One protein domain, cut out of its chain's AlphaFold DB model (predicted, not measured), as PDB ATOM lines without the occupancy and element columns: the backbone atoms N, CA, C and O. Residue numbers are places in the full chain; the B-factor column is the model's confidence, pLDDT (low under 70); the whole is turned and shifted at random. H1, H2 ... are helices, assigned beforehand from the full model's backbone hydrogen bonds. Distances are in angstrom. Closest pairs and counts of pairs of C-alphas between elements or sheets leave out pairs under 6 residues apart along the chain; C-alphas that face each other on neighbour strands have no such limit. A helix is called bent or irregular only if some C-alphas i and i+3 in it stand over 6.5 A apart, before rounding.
ATOM      1  N   LYS A   9      21.339  20.877  44.986       97.39
ATOM      2  CA  LYS A   9      19.913  21.228  45.044       97.39
ATOM      3  C   LYS A   9      19.060  20.289  44.180       97.39
ATOM      4  O   LYS A   9      17.993  19.863  44.609       97.39
ATOM      5  N   GLY A  10      19.541  19.936  42.986       97.83
ATOM      6  CA  GLY A  10      18.867  18.972  42.112       97.83
ATOM      7  C   GLY A  10      18.807  17.563  42.711       97.83
ATOM      8  O   GLY A  10      17.772  16.906  42.631       97.83
ATOM      9  N   ARG A  11      19.886  17.111  43.366       98.01
ATOM     10  CA  ARG A  11      19.911  15.828  44.087       98.01
ATOM     11  C   ARG A  11      18.968  15.816  45.291       98.01
ATOM     12  O   ARG A  11      18.267  14.826  45.478       98.01
ATOM     13  N   ALA A  12      18.926  16.898  46.071       98.02
ATOM     14  CA  ALA A  12      18.018  17.032  47.212       98.02
ATOM     15  C   ALA A  12      16.548  16.945  46.771       98.02
ATOM     16  O   ALA A  12      15.798  16.134  47.308       98.02
ATOM     17  N   TYR A  13      16.182  17.669  45.708       98.11
ATOM     18  CA  TYR A  13      14.848  17.580  45.108       98.11
ATOM     19  C   TYR A  13      14.495  16.151  44.664       98.11
ATOM     20  O   TYR A  13      13.403  15.662  44.946       98.11
ATOM     21  N   LEU A  14      15.417  15.444  43.995       97.74
ATOM     22  CA  LEU A  14      15.163  14.058  43.591       97.74
ATOM     23  C   LEU A  14      14.973  13.120  44.785       97.74
ATOM     24  O   LEU A  14      14.176  12.191  44.688       97.74
ATOM     25  N   LYS A  15      15.675  13.353  45.898       97.81
ATOM     26  CA  LYS A  15      15.505  12.566  47.123       97.81
ATOM     27  C   LYS A  15      14.098  12.737  47.699       97.81
ATOM     28  O   LYS A  15      13.450  11.736  47.980       97.81
ATOM     29  N   GLU A  16      13.620  13.974  47.814       97.91
ATOM     30  CA  GLU A  16      12.260  14.275  48.287       97.91
ATOM     31  C   GLU A  16      11.200  13.685  47.352       97.91
ATOM     32  O   GLU A  16      10.286  12.993  47.796       97.91
ATOM     33  N   ARG A  17      11.372  13.868  46.037       97.85
ATOM     34  CA  ARG A  17      10.493  13.277  45.023       97.85
ATOM     35  C   ARG A  17      10.424  11.756  45.152       97.85
ATOM     36  O   ARG A  17       9.342  11.183  45.080       97.85
ATOM     37  N   ASN A  18      11.572  11.096  45.280       97.93
ATOM     38  CA  ASN A  18      11.622   9.641  45.339       97.93
ATOM     39  C   ASN A  18      11.026   9.103  46.643       97.93
ATOM     40  O   ASN A  18      10.438   8.029  46.597       97.93
ATOM     41  N   ALA A  19      11.128   9.836  47.757       98.14
ATOM     42  CA  ALA A  19      10.457   9.474  49.004       98.14
ATOM     43  C   ALA A  19       8.932   9.448  48.814       98.14
ATOM     44  O   ALA A  19       8.329   8.397  48.979       98.14
ATOM     45  N   ILE A  20       8.345  10.535  48.296       98.10
ATOM     46  CA  ILE A  20       6.897  10.619  48.021       98.10
ATOM     47  C   ILE A  20       6.431   9.485  47.095       98.10
ATOM     48  O   ILE A  20       5.415   8.844  47.345       98.10
ATOM     49  N   MET A  21       7.174   9.222  46.015       97.84
ATOM     50  CA  MET A  21       6.819   8.149  45.078       97.84
ATOM     51  C   MET A  21       6.948   6.757  45.707       97.84
ATOM     52  O   MET A  21       6.183   5.868  45.348       97.84
ATOM     53  N   THR A  22       7.913   6.562  46.610       97.47
ATOM     54  CA  THR A  22       8.103   5.292  47.325       97.47
ATOM     55  C   THR A  22       6.954   5.051  48.290       97.47
ATOM     56  O   THR A  22       6.394   3.962  48.259       97.47
ATOM     57  N   ASP A  23       6.567   6.065  49.064       98.01
ATOM     58  CA  ASP A  23       5.465   5.970  50.025       98.01
ATOM     59  C   ASP A  23       4.157   5.596  49.308       98.01
ATOM     60  O   ASP A  23       3.512   4.612  49.656       98.01
ATOM     61  N   ILE A  24       3.832   6.288  48.207       97.99
ATOM     62  CA  ILE A  24       2.642   5.984  47.393       97.99
ATOM     63  C   ILE A  24       2.712   4.573  46.792       97.99
ATOM     64  O   ILE A  24       1.712   3.859  46.772       97.99
ATOM     65  N   ALA A  25       3.871   4.163  46.267       97.04
ATOM     66  CA  ALA A  25       4.023   2.829  45.694       97.04
ATOM     67  C   ALA A  25       3.840   1.741  46.760       97.04
ATOM     68  O   ALA A  25       3.152   0.760  46.502       97.04
ATOM     69  N   GLN A  26       4.405   1.939  47.954       96.47
ATOM     70  CA  GLN A  26       4.252   1.021  49.078       96.47
ATOM     71  C   GLN A  26       2.796   0.917  49.524       96.47
ATOM     72  O   GLN A  26       2.317  -0.197  49.699       96.47
ATOM     73  N   ASP A  27       2.074   2.033  49.634       97.51
ATOM     74  CA  ASP A  27       0.650   2.027  49.992       97.51
ATOM     75  C   ASP A  27      -0.207   1.228  48.997       97.51
ATOM     76  O   ASP A  27      -1.180   0.595  49.398       97.51
ATOM     77  N   ILE A  28       0.158   1.237  47.711       97.07
ATOM     78  CA  ILE A  28      -0.561   0.523  46.646       97.07
ATOM     79  C   ILE A  28      -0.209  -0.969  46.602       97.07
ATOM     80  O   ILE A  28      -1.040  -1.762  46.172       97.07
ATOM     81  N   THR A  29       1.018  -1.351  46.967       96.56
ATOM     82  CA  THR A  29       1.520  -2.722  46.763       96.56
ATOM     83  C   THR A  29       1.750  -3.501  48.055       96.56
ATOM     84  O   THR A  29       2.308  -4.595  47.995       96.56
ATOM     85  N   ASN A  30       1.419  -2.947  49.223       95.80
ATOM     86  CA  ASN A  30       1.728  -3.567  50.520       95.80
ATOM     87  C   ASN A  30       0.971  -4.879  50.791       95.80
ATOM     88  O   ASN A  30       1.410  -5.665  51.628       95.80
ATOM     89  N   ASP A  31      -0.138  -5.113  50.096       97.22
ATOM     90  CA  ASP A  31      -0.976  -6.306  50.187       97.22
ATOM     91  C   ASP A  31      -0.551  -7.407  49.203       97.22
ATOM     92  O   ASP A  31      -1.001  -8.551  49.310       97.22
ATOM     93  N   LEU A  32       0.344  -7.085  48.266       96.45
ATOM     94  CA  LEU A  32       0.878  -8.023  47.290       96.45
ATOM     95  C   LEU A  32       2.046  -8.816  47.878       96.45
ATOM     96  O   LEU A  32       2.904  -8.291  48.591       96.45
ATOM     97  N   ASN A  33       2.122 -10.100  47.528       96.46
ATOM     98  CA  ASN A  33       3.280 -10.903  47.889       96.46
ATOM     99  C   ASN A  33       4.505 -10.494  47.040       96.46
ATOM    100  O   ASN A  33       4.395 -10.038  45.899       96.46
ATOM    101  N   SER A  34       5.702 -10.655  47.606       95.67
ATOM    102  CA  SER A  34       6.943 -10.239  46.943       95.67
ATOM    103  C   SER A  34       7.264 -11.047  45.681       95.67
ATOM    104  O   SER A  34       7.962 -10.545  44.805       95.67
ATOM    105  N   GLU A  35       6.780 -12.288  45.588       97.42
ATOM    106  CA  GLU A  35       7.012 -13.168  44.438       97.42
ATOM    107  C   GLU A  35       6.221 -12.704  43.204       97.42
ATOM    108  O   GLU A  35       6.770 -12.639  42.109       97.42
ATOM    109  N   ASP A  36       4.975 -12.272  43.384       97.04
ATOM    110  CA  ASP A  36       4.120 -11.703  42.344       97.04
ATOM    111  C   ASP A  36       4.692 -10.382  41.833       97.04
ATOM    112  O   ASP A  36       4.762 -10.167  40.620       97.04
ATOM    113  N   ILE A  37       5.171  -9.520  42.739       97.58
ATOM    114  CA  ILE A  37       5.865  -8.279  42.363       97.58
ATOM    115  C   ILE A  37       7.101  -8.600  41.510       97.58
ATOM    116  O   ILE A  37       7.324  -7.966  40.473       97.58
ATOM    117  N   GLU A  38       7.892  -9.596  41.910       97.92
ATOM    118  CA  GLU A  38       9.098 -10.002  41.187       97.92
ATOM    119  C   GLU A  38       8.775 -10.623  39.817       97.92
ATOM    120  O   GLU A  38       9.410 -10.277  38.817       97.92
ATOM    121  N   ASN A  39       7.735 -11.452  39.726       97.99
ATOM    122  CA  ASN A  39       7.257 -12.019  38.464       97.99
ATOM    123  C   ASN A  39       6.818 -10.919  37.483       97.99
ATOM    124  O   ASN A  39       7.215 -10.922  36.312       97.99
ATOM    125  N   VAL A  40       6.055  -9.928  37.958       97.94
ATOM    126  CA  VAL A  40       5.663  -8.762  37.150       97.94
ATOM    127  C   VAL A  40       6.897  -7.972  36.706       97.94
ATOM    128  O   VAL A  40       7.009  -7.620  35.526       97.94
ATOM    129  N   ARG A  41       7.861  -7.735  37.606       98.30
ATOM    130  CA  ARG A  41       9.117  -7.033  37.296       98.30
ATOM    131  C   ARG A  41       9.883  -7.719  36.161       98.30
ATOM    132  O   ARG A  41      10.327  -7.033  35.238       98.30
ATOM    133  N   GLN A  42      10.002  -9.046  36.190       98.44
ATOM    134  CA  GLN A  42      10.703  -9.822  35.161       98.44
ATOM    135  C   GLN A  42      10.024  -9.720  33.789       98.44
ATOM    136  O   GLN A  42      10.698  -9.501  32.779       98.44
ATOM    137  N   VAL A  43       8.690  -9.806  33.734       98.53
ATOM    138  CA  VAL A  43       7.936  -9.627  32.479       98.53
ATOM    139  C   VAL A  43       8.169  -8.228  31.898       98.53
ATOM    140  O   VAL A  43       8.451  -8.087  30.702       98.53
ATOM    141  N   LEU A  44       8.112  -7.190  32.738       98.57
ATOM    142  CA  LEU A  44       8.369  -5.809  32.322       98.57
ATOM    143  C   LEU A  44       9.814  -5.606  31.841       98.57
ATOM    144  O   LEU A  44      10.048  -4.859  30.888       98.57
ATOM    145  N   GLU A  45      10.784  -6.295  32.443       98.31
ATOM    146  CA  GLU A  45      12.187  -6.252  32.031       98.31
ATOM    147  C   GLU A  45      12.401  -6.850  30.630       98.31
ATOM    148  O   GLU A  45      13.072  -6.233  29.796       98.31
ATOM    149  N   VAL A  46      11.758  -7.982  30.319       98.37
ATOM    150  CA  VAL A  46      11.782  -8.584  28.972       98.37
ATOM    151  C   VAL A  46      11.179  -7.636  27.931       98.37
ATOM    152  O   VAL A  46      11.744  -7.463  26.846       98.37
ATOM    153  N   ILE A  47      10.052  -6.992  28.248       98.30
ATOM    154  CA  ILE A  47       9.410  -6.013  27.356       98.30
ATOM    155  C   ILE A  47      10.336  -4.811  27.127       98.30
ATOM    156  O   ILE A  47      10.581  -4.432  25.980       98.30
ATOM    157  N   ASN A  48      10.908  -4.247  28.195       97.65
ATOM    158  CA  ASN A  48      11.846  -3.127  28.119       97.65
ATOM    159  C   ASN A  48      13.082  -3.471  27.272       97.65
ATOM    160  O   ASN A  48      13.515  -2.657  26.455       97.65
ATOM    161  N   HIS A  49      13.624  -4.685  27.414       97.13
ATOM    162  CA  HIS A  49      14.731  -5.161  26.586       97.13
ATOM    163  C   HIS A  49      14.361  -5.162  25.095       97.13
ATOM    164  O   HIS A  49      15.089  -4.593  24.282       97.13
ATOM    165  N   ARG A  50      13.196  -5.717  24.733       97.23
ATOM    166  CA  ARG A  50      12.722  -5.746  23.337       97.23
ATOM    167  C   ARG A  50      12.505  -4.343  22.767       97.23
ATOM    168  O   ARG A  50      12.893  -4.094  21.627       97.23
ATOM    169  N   ILE A  51      11.939  -3.425  23.557       97.33
ATOM    170  CA  ILE A  51      11.746  -2.022  23.157       97.33
ATOM    171  C   ILE A  51      13.095  -1.348  22.890       97.33
ATOM    172  O   ILE A  51      13.258  -0.714  21.853       97.33
ATOM    173  N   LYS A  52      14.082  -1.508  23.783       96.04
ATOM    174  CA  LYS A  52      15.424  -0.933  23.596       96.04
ATOM    175  C   LYS A  52      16.111  -1.471  22.344       96.04
ATOM    176  O   LYS A  52      16.665  -0.686  21.582       96.04
ATOM    177  N   THR A  53      16.038  -2.780  22.106       95.27
ATOM    178  CA  THR A  53      16.588  -3.401  20.892       95.27
ATOM    179  C   THR A  53      15.924  -2.837  19.638       95.27
ATOM    180  O   THR A  53      16.616  -2.453  18.702       95.27
ATOM    181  N   TYR A  54      14.597  -2.695  19.637       95.53
ATOM    182  CA  TYR A  54      13.869  -2.096  18.518       95.53
ATOM    183  C   TYR A  54      14.249  -0.627  18.278       95.53
ATOM    184  O   TYR A  54      14.491  -0.239  17.137       95.53
ATOM    185  N   SER A  55      14.338   0.181  19.339       94.26
ATOM    186  CA  SER A  55      14.712   1.597  19.243       94.26
ATOM    187  C   SER A  55      16.157   1.812  18.798       94.26
ATOM    188  O   SER A  55      16.428   2.813  18.157       94.26
ATOM    189  N   ASN A  56      17.072   0.885  19.103       88.46
ATOM    190  CA  ASN A  56      18.465   0.945  18.642       88.46
ATOM    191  C   ASN A  56      18.640   0.504  17.177       88.46
ATOM    192  O   ASN A  56      19.708   0.707  16.604       88.46
ATOM    193  N   HIS A  57      17.628  -0.138  16.583       73.17
ATOM    194  CA  HIS A  57      17.610  -0.522  15.169       73.17
ATOM    195  C   HIS A  57      16.864   0.488  14.277       73.17
ATOM    196  O   HIS A  57      16.748   0.255  13.073       73.17
ATOM    197  N   LYS A  58      16.369   1.590  14.852       55.79
ATOM    198  CA  LYS A  58      15.825   2.752  14.140       55.79
ATOM    199  C   LYS A  58      16.785   3.928  14.227       55.79
ATOM    200  O   LYS A  58      16.799   4.704  13.250       55.79
TER     201      LYS A  58
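This is residues 9 to 58 of the 58 residues of an uncharacterized protein of Staphylococcus aureus (strain NCTC 8325 / PS 47) (UniProt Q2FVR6). What shape does the printed part make? Two long helices form an open V: H1 is the first arm, a short turn of chain makes the corner, and H2 is the second arm, running away from it. What is it built of? The printed part has 50 residues with two named helices, in the order H1, H2, and no named strand; its class is all helix. How spread out is it? It is extended, with a radius of gyration of the C-alphas of 15.5 A, and flat, with spans of 37 by 35 by 11 A.

How do the two helices stand to each other? H1, residues 9 to 29, and H2, residues 34 to 56, are only just apart, with their closest C-alphas 8.3 A from each other. What joins them? A tight link of 4 residues, Asn 30 to Asn 33, runs between them. Which stretches stand free? Residues 9 to 28, 30 to 36 and 38 to 58 stand free, with no C-alpha 8 or more residues away along the chain within 10 A. Are the helix backbones complete? In H1 and H2 every O i to N i+4 pair is within hydrogen-bond range, and neither helix is bent.

Where does H1 run? It begins at C-alpha 9 at (19.913, 21.228, 45.044) and ends at C-alpha 29 at (1.520, -2.722, 46.763), 30.2 A away. Where does H2 run? From C-alpha 34 at (6.943, -10.239, 46.943) it covers 32.5 A to C-alpha 56 at (18.465, 0.945, 18.642).

How large is it? The two C-alphas farthest apart, those of Asp 31 and Lys 58, are 40.8 A from each other. Is there a cut? The printed part has no cut and ends at residue 58, the chain's last residue. Where is confidence low? The mean pLDDT of the printed part is 95.9, and residue 58 is the one printed residue under 70.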